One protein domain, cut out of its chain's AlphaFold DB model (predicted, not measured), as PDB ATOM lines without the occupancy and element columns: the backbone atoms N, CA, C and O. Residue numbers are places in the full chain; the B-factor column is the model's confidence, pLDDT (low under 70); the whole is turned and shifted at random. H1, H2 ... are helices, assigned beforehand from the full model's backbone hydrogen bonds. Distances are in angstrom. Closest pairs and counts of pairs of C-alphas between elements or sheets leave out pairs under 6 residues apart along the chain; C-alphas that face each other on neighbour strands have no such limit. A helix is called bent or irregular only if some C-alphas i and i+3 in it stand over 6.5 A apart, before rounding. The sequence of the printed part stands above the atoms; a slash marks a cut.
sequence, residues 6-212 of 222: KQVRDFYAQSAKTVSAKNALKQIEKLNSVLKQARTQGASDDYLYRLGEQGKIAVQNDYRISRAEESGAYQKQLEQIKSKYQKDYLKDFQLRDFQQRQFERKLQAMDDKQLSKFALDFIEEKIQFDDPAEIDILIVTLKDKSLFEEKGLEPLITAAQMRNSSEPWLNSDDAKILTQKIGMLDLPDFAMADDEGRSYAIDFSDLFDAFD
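This is residues 6 to 212 of the 222 residues of an uncharacterized protein of Treponema sp. GWC1_61_84 (UniProt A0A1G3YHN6). A very long helix, H3, bent into a long arm H3a and a short arm H3b, runs most of the length of a rod. At one end H2 folds back along H3a as a hairpin, with H1 and H9 near that end; at the other, H3b, H4, H5 and H6 make a small head, from which the chain returns through H7 and H8 along H3a. The printed part has 207 residues with nine named helices, H1 to H9 in order, and no named strand; the class is all helix. It is extended, with a radius of gyration of the C-alphas of 28.9 A and spans of 96 by 34 by 32 A.

H1, residues 6 to 15, begins at C-alpha 6 (161.104, 254.498, 96.461) and is 13.9 A long. H2, residues 19 to 40, measures 31.9 A. H3, residues 45 to 109, was assigned as one helix by its hydrogen bonds but is bent, with C-alphas 91 and 94 6.6 A apart. Its arm H3a, residues 45 to 91, measures 68.2 A and ends at C-alpha 91 (116.976, 223.449, 102.922); H3b, residues 94 to 109, measures 22.6 A. H4 is residues 112 to 123, 16.7 A; H5 residues 132 to 144, 19.0 A; H6 residues 154 to 163, 14.3 A; H7 residues 168 to 171, 5.6 A; H8 residues 173 to 186, 19.8 A. H9, residues 204 to 210, 9.6 A, ends at C-alpha 210 (157.508, 257.466, 90.341).

H3 is the hub, touching five other helices; its arms stand at a steep tilt of 50 degrees. H3a, with residues 48 to 70 alone, touches H2 in a hairpin, opposite ways at a shallow tilt of 15 degrees; the closest C-alphas, of Ser 20 and Arg 67, are 5.2 A apart. H8 touches residues 67 to 81 of H3a alone, closest at C-alphas Ser 71 and Ile 182, 5.9 A. H9 touches residues 56 to 60 of H3a alone, about perpendicular at 75 degrees, closest at C-alphas Gln 60 and Phe 204, 7.6 A. H3b touches H5 the same way at a shallow tilt of 28 degrees, closest at C-alphas Gln 100 and Glu 134, 6.4 A. H5 and H6 form a hairpin, closest at C-alphas Pro 132 and Ala 160, 5.9 A. H4 and H5, also a hairpin, only just touch, with 3 pairs of C-alphas within 8 A, closest at Ala 119 and Leu 138, 7.5 A. Each O i to N i+4 pair is within hydrogen-bond range in H1, H2, H3a, H3b, H4, H5, H6, H8 and H9; H7 is too short for such a pair.

The C-alphas farthest apart, of Gly 42 and Asp 111, are 95.7 A apart. The printed part has no cut, and the link H8 to H9 is long, with 17 residues. Mean pLDDT of the printed part is 77.7; 55 residues are under 70, among them 6 to 17, 159 to 168 and 186 to 204.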
ATOM      1  N   LYS A   6     160.887 255.881  96.012       65.00
ATOM      2  CA  LYS A   6     161.104 254.498  96.461       65.00
ATOM      3  C   LYS A   6     159.965 253.991  97.348       65.00
ATOM      4  O   LYS A   6     159.496 252.880  97.161       65.00
ATOM      5  N   GLN A   7     159.489 254.814  98.278       62.84
ATOM      6  CA  GLN A   7     158.379 254.453  99.161       62.84
ATOM      7  C   GLN A   7     157.053 254.359  98.393       62.84
ATOM      8  O   GLN A   7     156.230 253.513  98.724       62.84
ATOM      9  N   VAL A   8     156.866 255.180  97.352       66.81
ATOM     10  CA  VAL A   8     155.729 255.072  96.421       66.81
ATOM     11  C   VAL A   8     155.798 253.749  95.654       66.81
ATOM     12  O   VAL A   8     154.836 252.984  95.664       66.81
ATOM     13  N   ARG A   9     156.954 253.427  95.055       65.25
ATOM     14  CA  ARG A   9     157.190 252.165  94.333       65.25
ATOM     15  C   ARG A   9     156.999 250.942  95.240       65.25
ATOM     16  O   ARG A   9     156.292 250.015  94.856       65.25
ATOM     17  N   ASP A  10     157.568 250.954  96.446       65.56
ATOM     18  CA  ASP A  10     157.477 249.856  97.419       65.56
ATOM     19  C   ASP A  10     156.044 249.663  97.933       65.56
ATOM     20  O   ASP A  10     155.573 248.528  98.028       65.56
ATOM     21  N   PHE A  11     155.331 250.760  98.214       65.06
ATOM     22  CA  PHE A  11     153.914 250.717  98.568       65.06
ATOM     23  C   PHE A  11     153.122 250.002  97.471       65.06
ATOM     24  O   PHE A  11     152.461 249.008  97.755       65.06
ATOM     25  N   TYR A  12     153.289 250.414  96.213       64.00
ATOM     26  CA  TYR A  12     152.607 249.811  95.067       64.00
ATOM     27  C   TYR A  12     153.007 248.372  94.770       64.00
ATOM     28  O   TYR A  12     152.152 247.560  94.428       64.00
ATOM     29  N   ALA A  13     154.280 248.016  94.923       64.56
ATOM     30  CA  ALA A  13     154.717 246.631  94.793       64.56
ATOM     31  C   ALA A  13     154.001 245.719  95.810       64.56
ATOM     32  O   ALA A  13     153.735 244.550  95.526       64.56
ATOM     33  N   GLN A  14     153.647 246.260  96.980       60.69
ATOM     34  CA  GLN A  14     152.935 245.544  98.038       60.69
ATOM     35  C   GLN A  14     151.401 245.601  97.886       60.69
ATOM     36  O   GLN A  14     150.730 244.613  98.209       60.69
ATOM     37  N   SER A  15     150.845 246.710  97.377       56.59
ATOM     38  CA  SER A  15     149.399 246.979  97.299       56.59
ATOM     39  C   SER A  15     148.752 246.724  95.928       56.59
ATOM     40  O   SER A  15     147.536 246.538  95.881       56.59
ATOM     41  N   ALA A  16     149.515 246.572  94.833       60.25
ATOM     42  CA  ALA A  16     149.018 246.273  93.476       60.25
ATOM     43  C   ALA A  16     148.480 244.832  93.297       60.25
ATOM     44  O   ALA A  16     148.747 244.145  92.306       60.25
ATOM     45  N   LYS A  17     147.706 244.339  94.266       67.12
ATOM     46  CA  LYS A  17     147.016 243.044  94.205       67.12
ATOM     47  C   LYS A  17     145.640 243.145  93.543       67.12
ATOM     48  O   LYS A  17     145.093 242.107  93.173       67.12
ATOM     49  N   THR A  18     145.110 244.355  93.357       75.50
ATOM     50  CA  THR A  18     143.827 244.600  92.684       75.50
ATOM     51  C   THR A  18     143.997 244.681  91.167       75.50
ATOM     52  O   THR A  18     145.084 244.959  90.647       75.50
ATOM     53  N   VAL A  19     142.926 244.387  90.430       81.00
ATOM     54  CA  VAL A  19     142.929 244.465  88.961       81.00
ATOM     55  C   VAL A  19     142.987 245.926  88.511       81.00
ATOM     56  O   VAL A  19     143.757 246.262  87.611       81.00
ATOM     57  N   SER A  20     142.235 246.795  89.185       80.81
ATOM     58  CA  SER A  20     142.207 248.242  88.954       80.81
ATOM     59  C   SER A  20     143.590 248.895  89.077       80.81
ATOM     60  O   SER A  20     144.010 249.595  88.154       80.81
ATOM     61  N   ALA A  21     144.357 248.612  90.138       78.62
ATOM     62  CA  ALA A  21     145.702 249.177  90.316       78.62
ATOM     63  C   ALA A  21     146.685 248.711  89.227       78.62
ATOM     64  O   ALA A  21     147.443 249.511  88.677       78.62
ATOM     65  N   LYS A  22     146.638 247.427  88.845       80.38
ATOM     66  CA  LYS A  22     147.462 246.890  87.744       80.38
ATOM     67  C   LYS A  22     147.148 247.557  86.408       80.38
ATOM     68  O   LYS A  22     148.055 247.800  85.615       80.38
ATOM     69  N   ASN A  23     145.872 247.826  86.144       84.00
ATOM     70  CA  ASN A  23     145.454 248.505  84.922       84.00
ATOM     71  C   ASN A  23     145.919 249.966  84.909       84.00
ATOM     72  O   ASN A  23     146.445 250.402  83.888       84.00
ATOM     73  N   ALA A  24     145.810 250.680  86.033       84.06
ATOM     74  CA  ALA A  24     146.303 252.051  86.153       84.06
ATOM     75  C   ALA A  24     147.809 252.148  85.859       84.06
ATOM     76  O   ALA A  24     148.212 252.947  85.018       84.06
ATOM     77  N   LEU A  25     148.631 251.277  86.458       82.19
ATOM     78  CA  LEU A  25     150.079 251.253  86.204       82.19
ATOM     79  C   LEU A  25     150.407 251.017  84.721       82.19
ATOM     80  O   LEU A  25     151.208 251.747  84.143       82.19
ATOM     81  N   LYS A  26     149.724 250.073  84.061       85.44
ATOM     82  CA  LYS A  26     149.895 249.840  82.614       85.44
ATOM     83  C   LYS A  26     149.515 251.053  81.767       85.44
ATOM     84  O   LYS A  26     150.116 251.297  80.722       85.44
ATOM     85  N   GLN A  27     148.483 251.792  82.169       86.56
ATOM     86  CA  GLN A  27     148.076 253.004  81.465       86.56
ATOM     87  C   GLN A  27     149.083 254.145  81.665       86.56
ATOM     88  O   GLN A  27     149.362 254.858  80.702       86.56
ATOM     89  N   ILE A  28     149.681 254.271  82.856       86.44
ATOM     90  CA  ILE A  28     150.792 255.201  83.124       86.44
ATOM     91  C   ILE A  28     151.990 254.870  82.229       86.44
ATOM     92  O   ILE A  28     152.477 255.741  81.510       86.44
ATOM     93  N   GLU A  29     152.413 253.604  82.185       84.88
ATOM     94  CA  GLU A  29     153.502 253.147  81.308       84.88
ATOM     95  C   GLU A  29     153.224 253.475  79.833       84.88
ATOM     96  O   GLU A  29     154.094 253.963  79.105       84.88
ATOM     97  N   LYS A  30     151.983 253.250  79.381       89.50
ATOM     98  CA  LYS A  30     151.562 253.571  78.015       89.50
ATOM     99  C   LYS A  30     151.602 255.075  77.745       89.50
ATOM    100  O   LYS A  30     152.072 255.474  76.681       89.50
ATOM    101  N   LEU A  31     151.126 255.898  78.678       89.81
ATOM    102  CA  LEU A  31     151.166 257.355  78.561       89.81
ATOM    103  C   LEU A  31     152.613 257.856  78.466       89.81
ATOM    104  O   LEU A  31     152.926 258.621  77.558       89.81
ATOM    105  N   ASN A  32     153.512 257.342  79.308       87.12
ATOM    106  CA  ASN A  32     154.943 257.656  79.255       87.12
ATOM    107  C   ASN A  32     155.568 257.293  77.903       87.12
ATOM    108  O   ASN A  32     156.298 258.093  77.315       87.12
ATOM    109  N   SER A  33     155.228 256.124  77.357       88.50
ATOM    110  CA  SER A  33     155.677 255.708  76.023       88.50
ATOM    111  C   SER A  33     155.199 256.666  74.920       88.50
ATOM    112  O   SER A  33     155.994 257.088  74.076       88.50
ATOM    113  N   VAL A  34     153.928 257.081  74.964       90.44
ATOM    114  CA  VAL A  34     153.351 258.045  74.008       90.44
ATOM    115  C   VAL A  34     154.031 259.413  74.112       90.44
ATOM    116  O   VAL A  34     154.388 259.994  73.086       90.44
ATOM    117  N   LEU A  35     154.261 259.918  75.327       89.19
ATOM    118  CA  LEU A  35     154.948 261.194  75.547       89.19
ATOM    119  C   LEU A  35     156.398 261.146  75.051       89.19
ATOM    120  O   LEU A  35     156.850 262.070  74.370       89.19
ATOM    121  N   LYS A  36     157.112 260.046  75.317       88.38
ATOM    122  CA  LYS A  36     158.475 259.825  74.817       88.38
ATOM    123  C   LYS A  36     158.511 259.794  73.291       88.38
ATOM    124  O   LYS A  36     159.377 260.428  72.695       88.38
ATOM    125  N   GLN A  37     157.565 259.104  72.656       90.69
ATOM    126  CA  GLN A  37     157.464 259.046  71.199       90.69
ATOM    127  C   GLN A  37     157.143 260.415  70.582       90.69
ATOM    128  O   GLN A  37     157.745 260.798  69.583       90.69
ATOM    129  N   ALA A  38     156.225 261.182  71.173       89.62
ATOM    130  CA  ALA A  38     155.921 262.531  70.702       89.62
ATOM    131  C   ALA A  38     157.147 263.455  70.826       89.62
ATOM    132  O   ALA A  38     157.441 264.224  69.910       89.62
ATOM    133  N   ARG A  39     157.914 263.326  71.919       90.12
ATOM    134  CA  ARG A  39     159.167 264.066  72.120       90.12
ATOM    135  C   ARG A  39     160.211 263.720  71.057       90.12
ATOM    136  O   ARG A  39     160.797 264.629  70.479       90.12
ATOM    137  N   THR A  40     160.424 262.438  70.747       91.81
ATOM    138  CA  THR A  40     161.386 262.034  69.699       91.81
ATOM    139  C   THR A  40     160.968 262.481  68.300       91.81
ATOM    140  O   THR A  40     161.822 262.667  67.437       91.81
ATOM    141  N   GLN A  41     159.673 262.704  68.077       93.38
ATOM    142  CA  GLN A  41     159.125 263.256  66.837       93.38
ATOM    143  C   GLN A  41     159.178 264.794  66.766       93.38
ATOM    144  O   GLN A  41     158.720 265.370  65.781       93.38
ATOM    145  N   GLY A  42     159.746 265.464  67.775       92.56
ATOM    146  CA  GLY A  42     159.921 266.918  67.786       92.56
ATOM    147  C   GLY A  42     158.675 267.702  68.196       92.56
ATOM    148  O   GLY A  42     158.535 268.865  67.816       92.56
ATOM    149  N   ALA A  43     157.753 267.085  68.943       92.56
ATOM    150  CA  ALA A  43     156.619 267.804  69.509       92.56
ATOM    151  C   ALA A  43     157.079 268.908  70.481       92.56
ATOM    152  O   ALA A  43     158.070 268.745  71.191       92.56
ATOM    153  N   SER A  44     156.347 270.024  70.524       93.88
ATOM    154  CA  SER A  44     156.670 271.146  71.411       93.88
ATOM    155  C   SER A  44     156.415 270.813  72.882       93.88
ATOM    156  O   SER A  44     155.519 270.030  73.206       93.88
ATOM    157  N   ASP A  45     157.135 271.480  73.783       89.88
ATOM    158  CA  ASP A  45     156.950 271.302  75.228       89.88
ATOM    159  C   ASP A  45     155.520 271.633  75.680       89.88
ATOM    160  O   ASP A  45     154.937 270.903  76.475       89.88
ATOM    161  N   ASP A  46     154.905 272.672  75.107       93.31
ATOM    162  CA  ASP A  46     153.507 273.048  75.371       93.31
ATOM    163  C   ASP A  46     152.501 271.977  74.894       93.31
ATOM    164  O   ASP A  46     151.437 271.773  75.486       93.31
ATOM    165  N   TYR A  47     152.827 271.252  73.822       91.62
ATOM    166  CA  TYR A  47     152.030 270.107  73.387       91.62
ATOM    167  C   TYR A  47     152.213 268.912  74.326       91.62
ATOM    168  O   TYR A  47     151.223 268.327  74.761       91.62
ATOM    169  N   LEU A  48     153.459 268.573  74.674       87.12
ATOM    170  CA  LEU A  48     153.774 267.471  75.587       87.12
ATOM    171  C   LEU A  48     153.156 267.688  76.970       87.12
ATOM    172  O   LEU A  48     152.606 266.749  77.541       87.12
ATOM    173  N   TYR A  49     153.185 268.922  77.474       87.75
ATOM    174  CA  TYR A  49     152.562 269.297  78.738       87.75
ATOM    175  C   TYR A  49     151.047 269.061  78.711       87.75
ATOM    176  O   TYR A  49     150.520 268.337  79.554       87.75
ATOM    177  N   ARG A  50     150.341 269.588  77.701       89.69
ATOM    178  CA  ARG A  50     148.885 269.393  77.573       89.69
ATOM    179  C   ARG A  50     148.502 267.930  77.378       89.69
ATOM    180  O   ARG A  50     147.529 267.478  77.977       89.69
ATOM    181  N   LEU A  51     149.264 267.194  76.568       88.50
ATOM    182  CA  LEU A  51     149.058 265.763  76.350       88.50
ATOM    183  C   LEU A  51     149.272 264.963  77.643       88.50
ATOM    184  O   LEU A  51     148.500 264.050  77.931       88.50
ATOM    185  N   GLY A  52     150.282 265.331  78.435       87.94
ATOM    186  CA  GLY A  52     150.556 264.740  79.742       87.94
ATOM    187  C   GLY A  52     149.411 264.971  80.722       87.94
ATOM    188  O   GLY A  52     148.882 264.010  81.267       87.94
ATOM    189  N   GLU A  53     148.966 266.216  80.889       87.50
ATOM    190  CA  GLU A  53     147.871 266.555  81.808       87.50
ATOM    191  C   GLU A  53     146.548 265.876  81.422       87.50
ATOM    192  O   GLU A  53     145.886 265.269  82.264       87.50
ATOM    193  N   GLN A  54     146.187 265.884  80.135       87.56
ATOM    194  CA  GLN A  54     144.995 265.175  79.656       87.56
ATOM    195  C   GLN A  54     145.102 263.662  79.861       87.56
ATOM    196  O   GLN A  54     144.133 263.021  80.270       87.56
ATOM    197  N   GLY A  55     146.281 263.094  79.600       87.44
ATOM    198  CA  GLY A  55     146.551 261.684  79.832       87.44
ATOM    199  C   GLY A  55     146.409 261.309  81.306       87.44
ATOM    200  O   GLY A  55     145.730 260.333  81.609       87.44
ATOM    201  N   LYS A  56     146.976 262.101  82.224       84.94
ATOM    202  CA  LYS A  56     146.854 261.876  83.672       84.94
ATOM    203  C   LYS A  56     145.390 261.857  84.114       84.94
ATOM    204  O   LYS A  56     144.972 260.912  84.778       84.94
ATOM    205  N   ILE A  57     144.600 262.841  83.677       84.75
ATOM    206  CA  ILE A  57     143.159 262.915  83.968       84.75
ATOM    207  C   ILE A  57     142.426 261.674  83.437       84.75
ATOM    208  O   ILE A  57     141.576 261.113  84.129       84.75
ATOM    209  N   ALA A  58     142.749 261.226  82.220       85.19
ATOM    210  CA  ALA A  58     142.134 260.041  81.629       85.19
ATOM    211  C   ALA A  58     142.446 258.770  82.435       85.19
ATOM    212  O   ALA A  58     141.522 258.052  82.812       85.19
ATOM    213  N   VAL A  59     143.721 258.535  82.770       85.56
ATOM    214  CA  VAL A  59     144.131 257.369  83.573       85.56
ATOM    215  C   VAL A  59     143.489 257.388  84.958       85.56
ATOM    216  O   VAL A  59     143.025 256.359  85.453       85.56
ATOM    217  N   GLN A  60     143.417 258.564  85.581       81.81
ATOM    218  CA  GLN A  60     142.782 258.730  86.881       81.81
ATOM    219  C   GLN A  60     141.289 258.370  86.837       81.81
ATOM    220  O   GLN A  60     140.803 257.649  87.710       81.81
ATOM    221  N   ASN A  61     140.560 258.831  85.819       83.44
ATOM    222  CA  ASN A  61     139.137 258.528  85.659       83.44
ATOM    223  C   ASN A  61     138.884 257.044  85.364       83.44
ATOM    224  O   ASN A  61     138.016 256.439  85.998       83.44
ATOM    225  N   ASP A  62     139.661 256.445  84.463       85.75
ATOM    226  CA  ASP A  62     139.573 255.016  84.142       85.75
ATOM    227  C   ASP A  62     139.808 254.150  85.384       85.75
ATOM    228  O   ASP A  62     139.078 253.186  85.631       85.75
ATOM    229  N   TYR A  63     140.788 254.519  86.210       83.31
ATOM    230  CA  TYR A  63     141.046 253.841  87.475       83.31
ATOM    231  C   TYR A  63     139.851 253.932  88.439       83.31
ATOM    232  O   TYR A  63     139.469 252.908  89.012       83.31
ATOM    233  N   ARG A  64     139.208 255.107  88.586       79.88
ATOM    234  CA  ARG A  64     137.997 255.265  89.429       79.88
ATOM    235  C   ARG A  64     136.891 254.313  88.998       79.88
ATOM    236  O   ARG A  64     136.308 253.626  89.836       79.88
ATOM    237  N   ILE A  65     136.612 254.288  87.697       84.62
ATOM    238  CA  ILE A  65     135.560 253.452  87.119       84.62
ATOM    239  C   ILE A  65     135.899 251.980  87.353       84.62
ATOM    240  O   ILE A  65     135.106 251.258  87.954       84.62
ATOM    241  N   SER A  66     137.111 251.559  86.984       86.25
ATOM    242  CA  SER A  66     137.553 250.171  87.136       86.25
ATOM    243  C   SER A  66     137.509 249.701  88.590       86.25
ATOM    244  O   SER A  66     137.148 248.556  88.849       86.25
ATOM    245  N   ARG A  67     137.852 250.567  89.546       83.06
ATOM    246  CA  ARG A  67     137.802 250.256  90.977       83.06
ATOM    247  C   ARG A  67     136.370 250.095  91.485       83.06
ATOM    248  O   ARG A  67     136.094 249.144  92.214       83.06
ATOM    249  N   ALA A  68     135.462 250.991  91.095       83.06
ATOM    250  CA  ALA A  68     134.048 250.897  91.457       83.06
ATOM    251  C   ALA A  68     133.403 249.628  90.873       83.06
ATOM    252  O   ALA A  68     132.663 248.926  91.563       83.06
ATOM    253  N   GLU A  69     133.736 249.294  89.625       88.50
ATOM    254  CA  GLU A  69     133.312 248.054  88.977       88.50
ATOM    255  C   GLU A  69     133.878 246.810  89.678       88.50
ATOM    256  O   GLU A  69     133.134 245.861  89.931       88.50
ATOM    257  N   GLU A  70     135.168 246.818  90.033       87.56
ATOM    258  CA  GLU A  70     135.832 245.717  90.740       87.56
ATOM    259  C   GLU A  70     135.214 245.494  92.131       87.56
ATOM    260  O   GLU A  70     134.870 244.361  92.478       87.56
ATOM    261  N   SER A  71     134.988 246.568  92.896       85.56
ATOM    262  CA  SER A  71     134.341 246.499  94.214       85.56
ATOM    263  C   SER A  71     132.907 245.979  94.099       85.56
ATOM    264  O   SER A  71     132.539 245.001  94.756       85.56
ATOM    265  N   GLY A  72     132.115 246.539  93.178       87.44
ATOM    266  CA  GLY A  72     130.746 246.091  92.934       87.44
ATOM    267  C   GLY A  72     130.664 244.630  92.474       87.44
ATOM    268  O   GLY A  72     129.717 243.921  92.823       87.44
ATOM    269  N   ALA A  73     131.654 244.141  91.721       90.06
ATOM    270  CA  ALA A  73     131.736 242.738  91.329       90.06
ATOM    271  C   ALA A  73     132.002 241.819  92.532       90.06
ATOM    272  O   ALA A  73     131.300 240.817  92.689       90.06
ATOM    273  N   TYR A  74     132.955 242.163  93.405       88.94
ATOM    274  CA  TYR A  74     133.235 241.380  94.614       88.94
ATOM    275  C   TYR A  74     132.069 241.405  95.605       88.94
ATOM    276  O   TYR A  74     131.715 240.357  96.142       88.94
ATOM    277  N   GLN A  75     131.406 242.550  95.785       88.94
ATOM    278  CA  GLN A  75     130.201 242.654  96.615       88.94
ATOM    279  C   GLN A  75     129.072 241.753  96.094       88.94
ATOM    280  O   GLN A  75     128.453 241.024  96.866       88.94
ATOM    281  N   LYS A  76     128.838 241.723  94.774       92.12
ATOM    282  CA  LYS A  76     127.855 240.810  94.166       92.12
ATOM    283  C   LYS A  76     128.210 239.339  94.387       92.12
ATOM    284  O   LYS A  76     127.313 238.537  94.636       92.12
ATOM    285  N   GLN A  77     129.490 238.976  94.297       89.94
ATOM    286  CA  GLN A  77     129.946 237.609  94.577       89.94
ATOM    287  C   GLN A  77     129.747 237.240  96.053       89.94
ATOM    288  O   GLN A  77     129.277 236.143  96.353       89.94
ATOM    289  N   LEU A  78     130.026 238.168  96.969       89.00
ATOM    290  CA  LEU A  78     129.807 237.981  98.401       89.00
ATOM    291  C   LEU A  78     128.315 237.766  98.715       89.00
ATOM    292  O   LEU A  78     127.960 236.832  99.433       89.00
ATOM    293  N   GLU A  79     127.432 238.550  98.093       88.88
ATOM    294  CA  GLU A  79     125.979 238.401  98.238       88.88
ATOM    295  C   GLU A  79     125.468 237.070  97.660       88.88
ATOM    296  O   GLU A  79     124.563 236.443  98.213       88.88
ATOM    297  N   GLN A  80     126.078 236.571  96.580       90.19
ATOM    298  CA  GLN A  80     125.771 235.238  96.051       90.19
ATOM    299  C   GLN A  80     126.157 234.127  97.032       90.19
ATOM    300  O   GLN A  80     125.381 233.187  97.205       90.19
ATOM    301  N   ILE A  81     127.313 234.235  97.698       85.88
ATOM    302  CA  ILE A  81     127.730 233.283  98.741       85.88
ATOM    303  C   ILE A  81     126.751 233.328  99.912       85.88
ATOM    304  O   ILE A  81     126.283 232.277 100.352       85.88
ATOM    305  N   LYS A  82     126.378 234.528 100.367       83.75
ATOM    306  CA  LYS A  82     125.376 234.719 101.421       83.75
ATOM    307  C   LYS A  82     124.035 234.089 101.048       83.75
ATOM    308  O   LYS A  82     123.489 233.306 101.822       83.75
ATOM    309  N   SER A  83     123.526 234.362  99.846       86.31
ATOM    310  CA  SER A  83     122.261 233.802  99.358       86.31
ATOM    311  C   SER A  83     122.317 232.279  99.219       86.31
ATOM    312  O   SER A  83     121.359 231.589  99.571       86.31
ATOM    313  N   LYS A  84     123.440 231.733  98.737       85.19
ATOM    314  CA  LYS A  84     123.662 230.285  98.664       85.19
ATOM    315  C   LYS A  84     123.642 229.666 100.058       85.19
ATOM    316  O   LYS A  84     122.870 228.742 100.279       85.19
ATOM    317  N   TYR A  85     124.401 230.226 100.998       79.44
ATOM    318  CA  TYR A  85     124.411 229.768 102.383       79.44
ATOM    319  C   TYR A  85     123.015 229.819 103.007       79.44
ATOM    320  O   TYR A  85     122.592 228.848 103.614       79.44
ATOM    321  N   GLN A  86     122.265 230.907 102.816       76.94
ATOM    322  CA  GLN A  86     120.893 231.014 103.318       76.94
ATOM    323  C   GLN A  86     119.969 229.951 102.716       76.94
ATOM    324  O   GLN A  86     119.161 229.374 103.434       76.94
ATOM    325  N   LYS A  87     120.078 229.668 101.412       78.88
ATOM    326  CA  LYS A  87     119.281 228.621 100.752       78.88
ATOM    327  C   LYS A  87     119.648 227.225 101.238       78.88
ATOM    328  O   LYS A  87     118.744 226.435 101.500       78.88
ATOM    329  N   ASP A  88     120.938 226.937 101.361       75.19
ATOM    330  CA  ASP A  88     121.437 225.658 101.866       75.19
ATOM    331  C   ASP A  88     121.016 225.478 103.333       75.19
ATOM    332  O   ASP A  88     120.426 224.462 103.684       75.19
ATOM    333  N   TYR A  89     121.158 226.524 104.151       68.12
ATOM    334  CA  TYR A  89     120.688 226.553 105.534       68.12
ATOM    335  C   TYR A  89     119.170 226.351 105.645       68.12
ATOM    336  O   TYR A  89     118.720 225.574 106.478       68.12
ATOM    337  N   LEU A  90     118.362 226.997 104.796       65.88
ATOM    338  CA  LEU A  90     116.901 226.822 104.773       65.88
ATOM    339  C   LEU A  90     116.479 225.426 104.306       65.88
ATOM    340  O   LEU A  90     115.482 224.890 104.788       65.88
ATOM    341  N   LYS A  91     117.214 224.825 103.368       68.62
ATOM    342  CA  LYS A  91     116.976 223.449 102.922       68.62
ATOM    343  C   LYS A  91     117.322 222.453 104.029       68.62
ATOM    344  O   LYS A  91     116.564 221.514 104.268       68.62
ATOM    345  N   ASP A  92     118.413 222.711 104.737       66.75
ATOM    346  CA  ASP A  92     118.833 221.930 105.891       66.75
ATOM    347  C   ASP A  92     117.987 222.231 107.131       66.75
ATOM    348  O   ASP A  92     117.977 221.422 108.045       66.75
ATOM    349  N   PHE A  93     117.221 223.326 107.169       65.50
ATOM    350  CA  PHE A  93     116.416 223.719 108.329       65.50
ATOM    351  C   PHE A  93     115.428 222.632 108.758       65.50
ATOM    352  O   PHE A  93     115.263 222.401 109.947       65.50
ATOM    353  N   GLN A  94     114.802 221.910 107.822       65.94
ATOM    354  CA  GLN A  94     113.901 220.802 108.175       65.94
ATOM    355  C   GLN A  94     114.653 219.610 108.783       65.94
ATOM    356  O   GLN A  94     114.146 218.951 109.691       65.94
ATOM    357  N   LEU A  95     115.866 219.336 108.297       73.81
ATOM    358  CA  LEU A  95     116.728 218.300 108.860       73.81
ATOM    359  C   LEU A  95     117.277 218.734 110.227       73.81
ATOM    360  O   LEU A  95     117.265 217.932 111.154       73.81
ATOM    361  N   ARG A  96     117.690 219.999 110.363       73.56
ATOM    362  CA  ARG A  96     118.183 220.602 111.604       73.56
ATOM    363  C   ARG A  96     117.092 220.672 112.663       73.56
ATOM    364  O   ARG A  96     117.338 220.233 113.772       73.56
ATOM    365  N   ASP A  97     115.875 221.102 112.334       78.44
ATOM    366  CA  ASP A  97     114.727 221.077 113.258       78.44
ATOM    367  C   ASP A  97     114.427 219.642 113.717       78.44
ATOM    368  O   ASP A  97     114.213 219.388 114.903       78.44
ATOM    369  N   PHE A  98     114.495 218.660 112.811       81.19
ATOM    370  CA  PHE A  98     114.384 217.257 113.201       81.19
ATOM    371  C   PHE A  98     115.523 216.823 114.140       81.19
ATOM    372  O   PHE A  98     115.249 216.215 115.174       81.19
ATOM    373  N   GLN A  99     116.780 217.136 113.816       80.94
ATOM    374  CA  GLN A  99     117.958 216.799 114.625       80.94
ATOM    375  C   GLN A  99     117.914 217.463 116.003       80.94
ATOM    376  O   GLN A  99     118.088 216.772 117.001       80.94
ATOM    377  N   GLN A 100     117.574 218.750 116.073       84.94
ATOM    378  CA  GLN A 100     117.401 219.516 117.305       84.94
ATOM    379  C   GLN A 100     116.316 218.899 118.191       84.94
ATOM    380  O   GLN A 100     116.558 218.654 119.370       84.94
ATOM    381  N   ARG A 101     115.157 218.524 117.631       86.94
ATOM    382  CA  ARG A 101     114.103 217.822 118.390       86.94
ATOM    383  C   ARG A 101     114.537 216.436 118.865       86.94
ATOM    384  O   ARG A 101     114.142 216.008 119.948       86.94
ATOM    385  N   GLN A 102     115.305 215.696 118.064       87.56
ATOM    386  CA  GLN A 102     115.863 214.406 118.491       87.56
ATOM    387  C   GLN A 102     116.895 214.592 119.605       87.56
ATOM    388  O   GLN A 102     116.915 213.815 120.560       87.56
ATOM    389  N   PHE A 103     117.721 215.630 119.504       91.56
ATOM    390  CA  PHE A 103     118.719 215.983 120.498       91.56
ATOM    391  C   PHE A 103     118.066 216.403 121.818       91.56
ATOM    392  O   PHE A 103     118.402 215.847 122.860       91.56
ATOM    393  N   GLU A 104     117.053 217.266 121.777       91.19
ATOM    394  CA  GLU A 104     116.263 217.662 122.945       91.19
ATOM    395  C   GLU A 104     115.636 216.441 123.637       91.19
ATOM    396  O   GLU A 104     115.814 216.242 124.840       91.19
ATOM    397  N   ARG A 105     114.992 215.544 122.874       92.19
ATOM    398  CA  ARG A 105     114.445 214.282 123.409       92.19
ATOM    399  C   ARG A 105     115.520 213.416 124.060       92.19
ATOM    400  O   ARG A 105     115.272 212.810 125.101       92.19
ATOM    401  N   LYS A 106     116.708 213.345 123.451       92.81
ATOM    402  CA  LYS A 106     117.849 212.599 123.989       92.81
ATOM    403  C   LYS A 106     118.303 213.185 125.327       92.81
ATOM    404  O   LYS A 106     118.515 212.411 126.254       92.81
ATOM    405  N   LEU A 107     118.426 214.510 125.445       92.31
ATOM    406  CA  LEU A 107     118.819 215.156 126.701       92.31
ATOM    407  C   LEU A 107     117.751 214.998 127.790       92.31
ATOM    408  O   LEU A 107     118.082 214.710 128.938       92.31
ATOM    409  N   GLN A 108     116.468 215.119 127.439       89.62
ATOM    410  CA  GLN A 108     115.363 214.923 128.383       89.62
ATOM    411  C   GLN A 108     115.309 213.491 128.932       89.62
ATOM    412  O   GLN A 108     114.977 213.295 130.103       89.62
ATOM    413  N   ALA A 109     115.676 212.499 128.114       91.31
ATOM    414  CA  ALA A 109     115.742 211.095 128.512       91.31
ATOM    415  C   ALA A 109     116.952 210.747 129.403       91.31
ATOM    416  O   ALA A 109     116.953 209.677 130.013       91.31
ATOM    417  N   MET A 110     117.974 211.608 129.483       94.25
ATOM    418  CA  MET A 110     119.122 211.404 130.372       94.25
ATOM    419  C   MET A 110     118.748 211.686 131.826       94.25
ATOM    420  O   MET A 110     118.051 212.661 132.126       94.25
ATOM    421  N   ASP A 111     119.269 210.872 132.743       92.19
ATOM    422  CA  ASP A 111     119.249 211.216 134.163       92.19
ATOM    423  C   ASP A 111     120.237 212.358 134.483       92.19
ATOM    424  O   ASP A 111     121.069 212.756 133.663       92.19
ATOM    425  N   ASP A 112     120.140 212.908 135.691       90.50
ATOM    426  CA  ASP A 112     120.914 214.081 136.107       90.50
ATOM    427  C   ASP A 112     122.432 213.852 136.071       90.50
ATOM    428  O   ASP A 112     123.207 214.751 135.728       90.50
ATOM    429  N   LYS A 113     122.879 212.627 136.383       89.44
ATOM    430  CA  LYS A 113     124.304 212.265 136.361       89.44
ATOM    431  C   LYS A 113     124.814 212.159 134.931       89.44
ATOM    432  O   LYS A 113     125.916 212.619 134.638       89.44
ATOM    433  N   GLN A 114     124.021 211.557 134.050       92.50
ATOM    434  CA  GLN A 114     124.325 211.432 132.630       92.50
ATOM    435  C   GLN A 114     124.398 212.802 131.963       92.50
ATOM    436  O   GLN A 114     125.369 213.069 131.259       92.50
ATOM    437  N   LEU A 115     123.427 213.680 132.226       90.94
ATOM    438  CA  LEU A 115     123.378 215.009 131.624       90.94
ATOM    439  C   LEU A 115     124.536 215.897 132.102       90.94
ATOM    440  O   LEU A 115     125.187 216.550 131.286       90.94
ATOM    441  N   SER A 116     124.861 215.854 133.397       87.44
ATOM    442  CA  SER A 116     126.005 216.594 133.951       87.44
ATOM    443  C   SER A 116     127.333 216.119 133.359       87.44
ATOM    444  O   SER A 116     128.181 216.930 132.991       87.44
ATOM    445  N   LYS A 117     127.507 214.798 133.211       90.44
ATOM    446  CA  LYS A 117     128.687 214.227 132.555       90.44
ATOM    447  C   LYS A 117     128.764 214.631 131.083       90.44
ATOM    448  O   LYS A 117     129.837 214.981 130.617       90.44
ATOM    449  N   PHE A 118     127.641 214.604 130.368       90.81
ATOM    450  CA  PHE A 118     127.580 214.975 128.956       90.81
ATOM    451  C   PHE A 118     127.984 216.441 128.733       90.81
ATOM    452  O   PHE A 118     128.749 216.734 127.819       90.81
ATOM    453  N   ALA A 119     127.535 217.345 129.609       88.06
ATOM    454  CA  ALA A 119     127.941 218.748 129.595       88.06
ATOM    455  C   ALA A 119     129.440 218.932 129.884       88.06
ATOM    456  O   ALA A 119     130.116 219.665 129.166       88.06
ATOM    457  N   LEU A 120     129.972 218.233 130.894       87.75
ATOM    458  CA  LEU A 120     131.404 218.254 131.214       87.75
ATOM    459  C   LEU A 120     132.257 217.713 130.066       87.75
ATOM    460  O   LEU A 120     133.238 218.342 129.692       87.75
ATOM    461  N   ASP A 121     131.865 216.585 129.475       89.31
ATOM    462  CA  ASP A 121     132.587 215.991 128.354       89.31
ATOM    463  C   ASP A 121     132.604 216.938 127.132       89.31
ATOM    464  O   ASP A 121     133.591 216.960 126.399       89.31
ATOM    465  N   PHE A 122     131.565 217.756 126.919       86.00
ATOM    466  CA  PHE A 122     131.584 218.807 125.895       86.00
ATOM    467  C   PHE A 122     132.530 219.969 126.253       86.00
ATOM    468  O   PHE A 122     133.300 220.399 125.400       86.00
ATOM    469  N   ILE A 123     132.513 220.458 127.502       82.94
ATOM    470  CA  ILE A 123     133.425 221.525 127.969       82.94
ATOM    471  C   ILE A 123     134.889 221.081 127.857       82.94
ATOM    472  O   ILE A 123     135.756 221.870 127.497       82.94
ATOM    473  N   GLU A 124     135.159 219.808 128.137       84.75
ATOM    474  CA  GLU A 124     136.477 219.182 128.007       84.75
ATOM    475  C   GLU A 124     136.805 218.756 126.559       84.75
ATOM    476  O   GLU A 124     137.761 218.013 126.342       84.75
ATOM    477  N   GLU A 125     136.010 219.192 125.575       82.75
ATOM    478  CA  GLU A 125     136.190 218.957 124.133       82.75
ATOM    479  C   GLU A 125     136.218 217.477 123.702       82.75
ATOM    480  O   GLU A 125     136.632 217.141 122.590       82.75
ATOM    481  N   LYS A 126     135.730 216.560 124.543       84.69
ATOM    482  CA  LYS A 126     135.610 215.128 124.209       84.69
ATOM    483  C   LYS A 126     134.448 214.848 123.260       84.69
ATOM    484  O   LYS A 126     134.399 213.786 122.640       84.69
ATOM    485  N   ILE A 127     133.502 215.779 123.177       82.81
ATOM    486  CA  ILE A 127     132.352 215.752 122.276       82.81
ATOM    487  C   ILE A 127     132.274 217.103 121.570       82.81
ATOM    488  O   ILE A 127     132.540 218.135 122.179       82.81
ATOM    489  N   GLN A 128     131.884 217.102 120.299       75.56
ATOM    490  CA  GLN A 128     131.688 218.318 119.512       75.56
ATOM    491  C   GLN A 128     130.257 218.357 118.978       75.56
ATOM    492  O   GLN A 128     129.707 217.321 118.608       75.56
ATOM    493  N   PHE A 129     129.672 219.554 118.950       73.62
ATOM    494  CA  PHE A 129     128.405 219.814 118.267       73.62
ATOM    495  C   PHE A 129     128.683 220.469 116.923       73.62
ATOM    496  O   PHE A 129     129.571 221.317 116.826       73.62
ATOM    497  N   ASP A 130     127.922 220.099 115.901       66.50
ATOM    498  CA  ASP A 130     128.029 220.697 114.566       66.50
ATOM    499  C   ASP A 130     127.071 221.891 114.404       66.50
ATOM    500  O   ASP A 130     127.329 222.801 113.610       66.50
ATOM    501  N   ASP A 131     125.986 221.928 115.188       72.44
ATOM    502  CA  ASP A 131     124.967 222.979 115.171       72.44
ATOM    503  C   ASP A 131     125.022 223.825 116.461       72.44
ATOM    504  O   ASP A 131     124.875 223.272 117.554       72.44
ATOM    505  N   PRO A 132     125.208 225.159 116.385       72.25
ATOM    506  CA  PRO A 132     125.200 226.028 117.567       72.25
ATOM    507  C   PRO A 132     123.932 225.895 118.422       72.25
ATOM    508  O   PRO A 132     124.008 225.987 119.646       72.25
ATOM    509  N   ALA A 133     122.788 225.602 117.797       78.56
ATOM    510  CA  ALA A 133     121.521 225.411 118.496       78.56
ATOM    511  C   ALA A 133     121.533 224.214 119.467       78.56
ATOM    512  O   ALA A 133     120.810 224.226 120.459       78.56
ATOM    513  N   GLU A 134     122.367 223.193 119.235       85.00
ATOM    514  CA  GLU A 134     122.518 222.069 120.171       85.00
ATOM    515  C   GLU A 134     123.160 222.520 121.491       85.00
ATOM    516  O   GLU A 134     122.790 222.028 122.558       85.00
ATOM    517  N   ILE A 135     124.060 223.509 121.451       84.75
ATOM    518  CA  ILE A 135     124.643 224.101 122.664       84.75
ATOM    519  C   ILE A 135     123.563 224.858 123.441       84.75
ATOM    520  O   ILE A 135     123.450 224.689 124.656       84.75
ATOM    521  N   ASP A 136     122.733 225.637 122.746       82.56
ATOM    522  CA  ASP A 136     121.633 226.382 123.367       82.56
ATOM    523  C   ASP A 136     120.609 225.432 124.018       82.56
ATOM    524  O   ASP A 136     120.226 225.630 125.173       82.56
ATOM    525  N   ILE A 137     120.232 224.347 123.330       88.94
ATOM    526  CA  ILE A 137     119.335 223.305 123.864       88.94
ATOM    527  C   ILE A 137     119.943 222.641 125.108       88.94
ATOM    528  O   ILE A 137     119.236 222.411 126.094       88.94
ATOM    529  N   LEU A 138     121.252 222.360 125.103       89.81
ATOM    530  CA  LEU A 138     121.947 221.812 126.269       89.81
ATOM    531  C   LEU A 138     121.908 222.784 127.457       89.81
ATOM    532  O   LEU A 138     121.568 222.366 128.564       89.81
ATOM    533  N   ILE A 139     122.196 224.071 127.237       87.69
ATOM    534  CA  ILE A 139     122.151 225.108 128.281       87.69
ATOM    535  C   ILE A 139     120.748 225.201 128.891       87.69
ATOM    536  O   ILE A 139     120.618 225.208 130.117       87.69
ATOM    537  N   VAL A 140     119.703 225.251 128.059       88.88
ATOM    538  CA  VAL A 140     118.307 225.304 128.523       88.88
ATOM    539  C   VAL A 140     117.969 224.064 129.348       88.88
ATOM    540  O   VAL A 140     117.497 224.190 130.474       88.88
ATOM    541  N   THR A 141     118.316 222.871 128.859       89.62
ATOM    542  CA  THR A 141     118.010 221.617 129.566       89.62
ATOM    543  C   THR A 141     118.719 221.526 130.925       89.62
ATOM    544  O   THR A 141     118.136 221.061 131.905       89.62
ATOM    545  N   LEU A 142     119.974 221.986 131.019       89.06
ATOM    546  CA  LEU A 142     120.721 222.027 132.284       89.06
ATOM    547  C   LEU A 142     120.102 223.004 133.290       89.06
ATOM    548  O   LEU A 142     120.051 222.690 134.483       89.06
ATOM    549  N   LYS A 143     119.616 224.160 132.817       87.06
ATOM    550  CA  LYS A 143     118.898 225.141 133.646       87.06
ATOM    551  C   LYS A 143     117.582 224.571 134.165       87.06
ATOM    552  O   LYS A 143     117.335 224.647 135.366       87.06
ATOM    553  N   ASP A 144     116.793 223.938 133.298       87.69
ATOM    554  CA  ASP A 144     115.498 223.350 133.663       87.69
ATOM    555  C   ASP A 144     115.636 222.271 134.745       87.69
ATOM    556  O   ASP A 144     114.788 222.159 135.632       87.69
ATOM    557  N   LYS A 145     116.736 221.506 134.724       86.06
ATOM    558  CA  LYS A 145     117.046 220.497 135.749       86.06
ATOM    559  C   LYS A 145     117.841 221.027 136.946       86.06
ATOM    560  O   LYS A 145     118.149 220.259 137.849       86.06
ATOM    561  N   SER A 146     118.161 222.324 136.987       84.31
ATOM    562  CA  SER A 146     118.968 222.945 138.053       84.31
ATOM    563  C   SER A 146     120.343 222.282 138.260       84.31
ATOM    564  O   SER A 146     120.842 222.217 139.381       84.31
ATOM    565  N   LEU A 147     120.961 221.767 137.187       79.88
ATOM    566  CA  LEU A 147     122.196 220.970 137.274       79.88
ATOM    567  C   LEU A 147     123.485 221.793 137.188       79.88
ATOM    568  O   LEU A 147     124.554 221.266 137.473       79.88
ATOM    569  N   PHE A 148     123.393 223.079 136.849       69.94
ATOM    570  CA  PHE A 148     124.504 224.028 136.868       69.94
ATOM    571  C   PHE A 148     123.974 225.433 137.192       69.94
ATOM    572  O   PHE A 148     123.029 225.905 136.559       69.94
ATOM    573  N   GLU A 149     124.585 226.118 138.160       69.94
ATOM    574  CA  GLU A 149     124.348 227.551 138.383       69.94
ATOM    575  C   GLU A 149     124.917 228.377 137.214       69.94
ATOM    576  O   GLU A 149     125.821 227.918 136.513       69.94
ATOM    577  N   GLU A 150     124.441 229.615 137.014       63.53
ATOM    578  CA  GLU A 150     124.844 230.491 135.891       63.53
ATOM    579  C   GLU A 150     126.365 230.572 135.668       63.53
ATOM    580  O   GLU A 150     126.812 230.561 134.524       63.53
ATOM    581  N   LYS A 151     127.164 230.566 136.742       64.81
ATOM    582  CA  LYS A 151     128.637 230.599 136.672       64.81
ATOM    583  C   LYS A 151     129.260 229.330 136.081       64.81
ATOM    584  O   LYS A 151     130.323 229.388 135.481       64.81
ATOM    585  N   GLY A 152     128.623 228.175 136.253       68.06
ATOM    586  CA  GLY A 152     129.105 226.908 135.699       68.06
ATOM    587  C   GLY A 152     128.729 226.702 134.228       68.06
ATOM    588  O   GLY A 152     129.319 225.857 133.561       68.06
ATOM    589  N   LEU A 153     127.781 227.492 133.712       78.75
ATOM    590  CA  LEU A 153     127.355 227.480 132.308       78.75
ATOM    591  C   LEU A 153     128.178 228.429 131.426       78.75
ATOM    592  O   LEU A 153     128.048 228.392 130.204       78.75
ATOM    593  N   GLU A 154     129.025 229.272 132.017       81.25
ATOM    594  CA  GLU A 154     129.802 230.296 131.314       81.25
ATOM    595  C   GLU A 154     130.657 229.728 130.161       81.25
ATOM    596  O   GLU A 154     130.550 230.257 129.052       81.25
ATOM    597  N   PRO A 155     131.379 228.593 130.313       79.50
ATOM    598  CA  PRO A 155     132.121 227.989 129.201       79.50
ATOM    599  C   PRO A 155     131.223 227.544 128.037       79.50
ATOM    600  O   PRO A 155     131.603 227.679 126.873       79.50
ATOM    601  N   LEU A 156     130.011 227.053 128.333       78.75
ATOM    602  CA  LEU A 156     129.029 226.664 127.315       78.75
ATOM    603  C   LEU A 156     128.501 227.890 126.566       78.75
ATOM    604  O   LEU A 156     128.403 227.868 125.342       78.75
ATOM    605  N   ILE A 157     128.203 228.971 127.289       76.62
ATOM    606  CA  ILE A 157     127.724 230.235 126.714       76.62
ATOM    607  C   ILE A 157     128.802 230.857 125.821       76.62
ATOM    608  O   ILE A 157     128.501 231.286 124.709       76.62
ATOM    609  N   THR A 158     130.062 230.869 126.259       76.19
ATOM    610  CA  THR A 158     131.182 231.341 125.434       76.19
ATOM    611  C   THR A 158     131.331 230.495 124.168       76.19
ATOM    612  O   THR A 158     131.457 231.052 123.077       76.19
ATOM    613  N   ALA A 159     131.243 229.165 124.274       67.38
ATOM    614  CA  ALA A 159     131.291 228.278 123.112       67.38
ATOM    615  C   ALA A 159     130.123 228.521 122.137       67.38
ATOM    616  O   ALA A 159     130.339 228.557 120.921       67.38
ATOM    617  N   ALA A 160     128.908 228.744 122.652       68.81
ATOM    618  CA  ALA A 160     127.742 229.113 121.851       68.81
ATOM    619  C   ALA A 160     127.967 230.444 121.124       68.81
ATOM    620  O   ALA A 160     127.772 230.523 119.916       68.81
ATOM    621  N   GLN A 161     128.451 231.475 121.820       67.50
ATOM    622  CA  GLN A 161     128.718 232.799 121.246       67.50
ATOM    623  C   GLN A 161     129.810 232.775 120.171       67.50
ATOM    624  O   GLN A 161     129.654 233.410 119.130       67.50
ATOM    625  N   MET A 162     130.890 232.016 120.378       65.12
ATOM    626  CA  MET A 162     131.950 231.862 119.375       65.12
ATOM    627  C   MET A 162     131.446 231.192 118.089       65.12
ATOM    628  O   MET A 162     131.967 231.463 117.006       65.12
ATOM    629  N   ARG A 163     130.429 230.329 118.193       63.03
ATOM    630  CA  ARG A 163     129.825 229.630 117.050       63.03
ATOM    631  C   ARG A 163     128.626 230.372 116.447       63.03
ATOM    632  O   ARG A 163     128.403 230.255 115.246       63.03
ATOM    633  N   ASN A 164     127.940 231.201 117.234       54.97
ATOM    634  CA  ASN A 164     126.888 232.135 116.823       54.97
ATOM    635  C   ASN A 164     127.453 233.467 116.292       54.97
ATOM    636  O   ASN A 164     126.828 234.516 116.460       54.97
ATOM    637  N   SER A 165     128.613 233.451 115.616       51.47
ATOM    638  CA  SER A 165     128.988 234.589 114.764       51.47
ATOM    639  C   SER A 165     127.795 234.904 113.867       51.47
ATOM    640  O   SER A 165     127.264 234.004 113.214       51.47
ATOM    641  N   SER A 166     127.356 236.164 113.856       54.31
ATOM    642  CA  SER A 166     126.133 236.599 113.174       54.31
ATOM    643  C   SER A 166     126.135 236.285 111.674       54.31
ATOM    644  O   SER A 166     125.090 236.342 111.032       54.31
ATOM    645  N   GLU A 167     127.296 235.936 111.111       65.88
ATOM    646  CA  GLU A 167     127.484 235.622 109.702       65.88
ATOM    647  C   GLU A 167     128.457 234.435 109.510       65.88
ATOM    648  O   GLU A 167     129.583 234.619 109.047       65.88
ATOM    649  N   PRO A 168     128.052 233.181 109.813       65.19
ATOM    650  CA  PRO A 168     128.935 232.010 109.721       65.19
ATOM    651  C   PRO A 168     129.458 231.763 108.300       65.19
ATOM    652  O   PRO A 168     130.521 231.178 108.104       65.19
ATOM    653  N   TRP A 169     128.723 232.241 107.296       72.62
ATOM    654  CA  TRP A 169     129.080 232.180 105.882       72.62
ATOM    655  C   TRP A 169     130.336 232.999 105.538       72.62
ATOM    656  O   TRP A 169     131.051 232.639 104.596       72.62
ATOM    657  N   LEU A 170     130.668 234.024 106.340       69.12
ATOM    658  CA  LEU A 170     131.925 234.771 106.225       69.12
ATOM    659  C   LEU A 170     133.157 233.921 106.555       69.12
ATOM    660  O   LEU A 170     134.264 234.285 106.171       69.12
ATOM    661  N   ASN A 171     132.988 232.778 107.230       70.38
ATOM    662  CA  ASN A 171     134.103 231.888 107.548       70.38
ATOM    663  C   ASN A 171     134.549 231.008 106.372       70.38
ATOM    664  O   ASN A 171     135.604 230.376 106.476       70.38
ATOM    665  N   SER A 172     133.786 230.967 105.273       78.62
ATOM    666  CA  SER A 172     134.205 230.269 104.056       78.62
ATOM    667  C   SER A 172     135.445 230.928 103.447       78.62
ATOM    668  O   SER A 172     135.598 232.150 103.505       78.62
ATOM    669  N   ASP A 173     136.336 230.129 102.856       78.06
ATOM    670  CA  ASP A 173     137.574 230.642 102.255       78.06
ATOM    671  C   ASP A 173     137.285 231.695 101.175       78.06
ATOM    672  O   ASP A 173     137.921 232.750 101.150       78.06
ATOM    673  N   ASP A 174     136.250 231.473 100.362       80.44
ATOM    674  CA  ASP A 174     135.809 232.418  99.335       80.44
ATOM    675  C   ASP A 174     135.324 233.746  99.937       80.44
ATOM    676  O   ASP A 174     135.719 234.818  99.470       80.44
ATOM    677  N   ALA A 175     134.514 233.708 101.002       78.88
ATOM    678  CA  ALA A 175     134.025 234.925 101.647       78.88
ATOM    679  C   ALA A 175     135.148 235.696 102.355       78.88
ATOM    680  O   ALA A 175     135.170 236.926 102.284       78.88
ATOM    681  N   LYS A 176     136.122 235.005 102.964       79.81
ATOM    682  CA  LYS A 176     137.320 235.639 103.545       79.81
ATOM    683  C   LYS A 176     138.145 236.348 102.479       79.81
ATOM    684  O   LYS A 176     138.513 237.506 102.667       79.81
ATOM    685  N   ILE A 177     138.406 235.681 101.353       83.44
ATOM    686  CA  ILE A 177     139.166 236.255 100.236       83.44
ATOM    687  C   ILE A 177     138.440 237.477  99.666       83.44
ATOM    688  O   ILE A 177     139.067 238.510  99.436       83.44
ATOM    689  N   LEU A 178     137.125 237.390  99.450       84.44
ATOM    690  CA  LEU A 178     136.338 238.504  98.919       84.44
ATOM    691  C   LEU A 178     136.262 239.675  99.899       84.44
ATOM    692  O   LEU A 178     136.459 240.810  99.484       84.44
ATOM    693  N   THR A 179     136.069 239.410 101.191       82.50
ATOM    694  CA  THR A 179     136.058 240.450 102.234       82.50
ATOM    695  C   THR A 179     137.414 241.147 102.329       82.50
ATOM    696  O   THR A 179     137.469 242.371 102.413       82.50
ATOM    697  N   GLN A 180     138.522 240.402 102.233       81.69
ATOM    698  CA  GLN A 180     139.860 240.995 102.164       81.69
ATOM    699  C   GLN A 180     140.029 241.867 100.918       81.69
ATOM    700  O   GLN A 180     140.531 242.982 101.022       81.69
ATOM    701  N   LYS A 181     139.591 241.395  99.745       81.50
ATOM    702  CA  LYS A 181     139.667 242.161  98.491       81.50
ATOM    703  C   LYS A 181     138.820 243.433  98.524       81.50
ATOM    704  O   LYS A 181     139.294 244.467  98.070       81.50
ATOM    705  N   ILE A 182     137.608 243.366  99.071       82.19
ATOM    706  CA  ILE A 182     136.743 244.534  99.284       82.19
ATOM    707  C   ILE A 182     137.428 245.502 100.249       82.19
ATOM    708  O   ILE A 182     137.603 246.659  99.902       82.19
ATOM    709  N   GLY A 183     137.946 245.015 101.381       71.50
ATOM    710  CA  GLY A 183     138.707 245.841 102.322       71.50
ATOM    711  C   GLY A 183     139.911 246.531 101.676       71.50
ATOM    712  O   GLY A 183     140.154 247.702 101.936       71.50
ATOM    713  N   MET A 184     140.628 245.857 100.770       72.12
ATOM    714  CA  MET A 184     141.711 246.477  99.993       72.12
ATOM    715  C   MET A 184     141.221 247.566  99.027       72.12
ATOM    716  O   MET A 184     141.953 248.517  98.782       72.12
ATOM    717  N   LEU A 185     140.012 247.430  98.476       73.06
ATOM    718  CA  LEU A 185     139.393 248.425  97.594       73.06
ATOM    719  C   LEU A 185     138.694 249.557  98.356       73.06
ATOM    720  O   LEU A 185     138.490 250.614  97.762       73.06
ATOM    721  N   ASP A 186     138.344 249.354  99.624       65.50
ATOM    722  CA  ASP A 186     137.733 250.354 100.510       65.50
ATOM    723  C   ASP A 186     138.790 251.197 101.240       65.50
ATOM    724  O   ASP A 186     138.517 252.331 101.636       65.50
ATOM    725  N   LEU A 187     140.017 250.681 101.393       59.56
ATOM    726  CA  LEU A 187     141.149 251.478 101.862       59.56
ATOM    727  C   LEU A 187     141.385 252.650 100.901       59.56
ATOM    728  O   LEU A 187     141.462 252.424  99.696       59.56
ATOM    729  N   PRO A 188     141.540 253.892 101.388       51.34
ATOM    730  CA  PRO A 188     141.841 255.025 100.520       51.34
ATOM    731  C   PRO A 188     143.142 254.736  99.763       51.34
ATOM    732  O   PRO A 188     144.192 254.539 100.370       51.34
ATOM    733  N   ASP A 189     143.049 254.663  98.436       52.88
ATOM    734  CA  ASP A 189     144.172 254.332  97.556       52.88
ATOM    735  C   ASP A 189     144.314 255.481  96.556       52.88
ATOM    736  O   ASP A 189     143.359 255.790  95.836       52.88
ATOM    737  N   PHE A 190     145.490 256.117  96.607       52.41
ATOM    738  CA  PHE A 190     145.922 257.381  95.976       52.41
ATOM    739  C   PHE A 190     145.106 258.603  96.371       52.41
ATOM    740  O   PHE A 190     143.919 258.512  96.662       52.41
ATOM    741  N   ALA A 191     145.764 259.764  96.441       42.28
ATOM    742  CA  ALA A 191     145.137 261.022  96.811       42.28
ATOM    743  C   ALA A 191     144.093 261.427  95.765       42.28
ATOM    744  O   ALA A 191     144.330 262.228  94.869       42.28
ATOM    745  N   MET A 192     142.902 260.883  95.910       49.62
ATOM    746  CA  MET A 192     141.693 261.594  95.592       49.62
ATOM    747  C   MET A 192     141.137 262.017  96.931       49.62
ATOM    748  O   MET A 192     141.006 261.205  97.847       49.62
ATOM    749  N   ALA A 193     140.887 263.316  97.063       40.66
ATOM    750  CA  ALA A 193     139.873 263.736  98.001       40.66
ATOM    751  C   ALA A 193     138.663 262.812  97.801       40.66
ATOM    752  O   ALA A 193     138.259 262.570  96.657       40.66
ATOM    753  N   ASP A 194     138.117 262.282  98.891       40.16
ATOM    754  CA  ASP A 194     136.733 261.824  98.854       40.16
ATOM    755  C   ASP A 194     135.841 262.955  98.293       40.16
ATOM    756  O   ASP A 194     136.265 264.109  98.150       40.16
ATOM    757  N   ASP A 195     134.581 262.660  97.982       45.12
ATOM    758  CA  ASP A 195     133.634 263.695  97.542       45.12
ATOM    759  C   ASP A 195     133.448 264.822  98.607       45.12
ATOM    760  O   ASP A 195     132.769 265.817  98.353       45.12
ATOM    761  N   GLU A 196     134.094 264.696  99.780       37.28
ATOM    762  CA  GLU A 196     134.149 265.630 100.909       37.28
ATOM    763  C   GLU A 196     135.505 266.366 101.086       37.28
ATOM    764  O   GLU A 196     135.654 267.144 102.033       37.28
ATOM    765  N   GLY A 197     136.500 266.188 100.205       38.56
ATOM    766  CA  GLY A 197     137.765 266.939 100.258       38.56
ATOM    767  C   GLY A 197     138.912 266.330 101.086       38.56
ATOM    768  O   GLY A 197     139.963 266.966 101.199       38.56
ATOM    769  N   ARG A 198     138.775 265.140 101.684       38.84
ATOM    770  CA  ARG A 198     139.800 264.546 102.566       38.84
ATOM    771  C   ARG A 198     140.763 263.666 101.769       38.84
ATOM    772  O   ARG A 198     140.386 262.610 101.273       38.84
ATOM    773  N   SER A 199     142.021 264.090 101.649       41.38
ATOM    774  CA  SER A 199     143.084 263.348 100.958       41.38
ATOM    775  C   SER A 199     144.090 262.764 101.948       41.38
ATOM    776  O   SER A 199     144.483 263.471 102.867       41.38
ATOM    777  N   TYR A 200     144.568 261.527 101.736       46.78
ATOM    778  CA  TYR A 200     145.909 261.092 102.169       46.78
ATOM    779  C   TYR A 200     146.433 259.892 101.359       46.78
ATOM    780  O   TYR A 200     145.873 258.806 101.432       46.78
ATOM    781  N   ALA A 201     147.557 260.089 100.650       52.31
ATOM    782  CA  ALA A 201     148.840 259.393 100.867       52.31
ATOM    783  C   ALA A 201     149.929 259.939  99.914       52.31
ATOM    784  O   ALA A 201     151.022 260.250 100.397       52.31
ATOM    785  N   ILE A 202     149.614 260.075  98.612       56.53
ATOM    786  CA  ILE A 202     150.509 260.420  97.479       56.53
ATOM    787  C   ILE A 202     149.666 261.058  96.342       56.53
ATOM    788  O   ILE A 202     148.595 260.517  96.054       56.53
ATOM    789  N   ASP A 203     150.106 262.157  95.705       64.06
ATOM    790  CA  ASP A 203     149.445 262.770  94.525       64.06
ATOM    791  C   ASP A 203     149.527 261.825  93.302       64.06
ATOM    792  O   ASP A 203     150.510 261.107  93.126       64.06
ATOM    793  N   PHE A 204     148.525 261.812  92.414       65.81
ATOM    794  CA  PHE A 204     148.623 261.078  91.143       65.81
ATOM    795  C   PHE A 204     149.824 261.549  90.309       65.81
ATOM    796  O   PHE A 204     150.437 260.750  89.605       65.81
ATOM    797  N   SER A 205     150.197 262.826  90.410       70.19
ATOM    798  CA  SER A 205     151.414 263.337  89.773       70.19
ATOM    799  C   SER A 205     152.679 262.674  90.330       70.19
ATOM    800  O   SER A 205     153.543 262.285  89.553       70.19
ATOM    801  N   ASP A 206     152.754 262.453  91.645       67.94
ATOM    802  CA  ASP A 206     153.882 261.765  92.288       67.94
ATOM    803  C   ASP A 206     153.936 260.280  91.902       67.94
ATOM    804  O   ASP A 206     155.012 259.708  91.731       67.94
ATOM    805  N   LEU A 207     152.771 259.645  91.747       71.81
ATOM    806  CA  LEU A 207     152.655 258.289  91.216       71.81
ATOM    807  C   LEU A 207     153.168 258.211  89.776       71.81
ATOM    808  O   LEU A 207     153.967 257.339  89.440       71.81
ATOM    809  N   PHE A 208     152.669 259.101  88.925       74.00
ATOM    810  CA  PHE A 208     153.036 259.169  87.521       74.00
ATOM    811  C   PHE A 208     154.553 259.334  87.368       74.00
ATOM    812  O   PHE A 208     155.182 258.563  86.648       74.00
ATOM    813  N   ASP A 209     155.137 260.255  88.133       73.19
ATOM    814  CA  ASP A 209     156.574 260.508  88.174       73.19
ATOM    815  C   ASP A 209     157.372 259.330  88.753       73.19
ATOM    816  O   ASP A 209     158.464 259.031  88.272       73.19
ATOM    817  N   ALA A 210     156.845 258.631  89.763       71.44
ATOM    818  CA  ALA A 210     157.508 257.466  90.341       71.44
ATOM    819  C   ALA A 210     157.604 256.292  89.356       71.44
ATOM    820  O   ALA A 210     158.544 255.507  89.442       71.44
ATOM    821  N   PHE A 211     156.670 256.162  88.416       71.88
ATOM    822  CA  PHE A 211     156.678 255.114  87.387       71.88
ATOM    823  C   PHE A 211     157.059 255.647  85.995       71.88
ATOM    824  O   PHE A 211     156.918 254.946  84.989       71.88
ATOM    825  N   ASP A 212     157.594 256.868  85.930       70.88
ATOM    826  CA  ASP A 212     158.235 257.412  84.740       70.88
ATOM    827  C   ASP A 212     159.649 256.839  84.586       70.88
ATOM    828  O   ASP A 212     160.626 257.310  85.167       70.88
TER     829      ASP A 212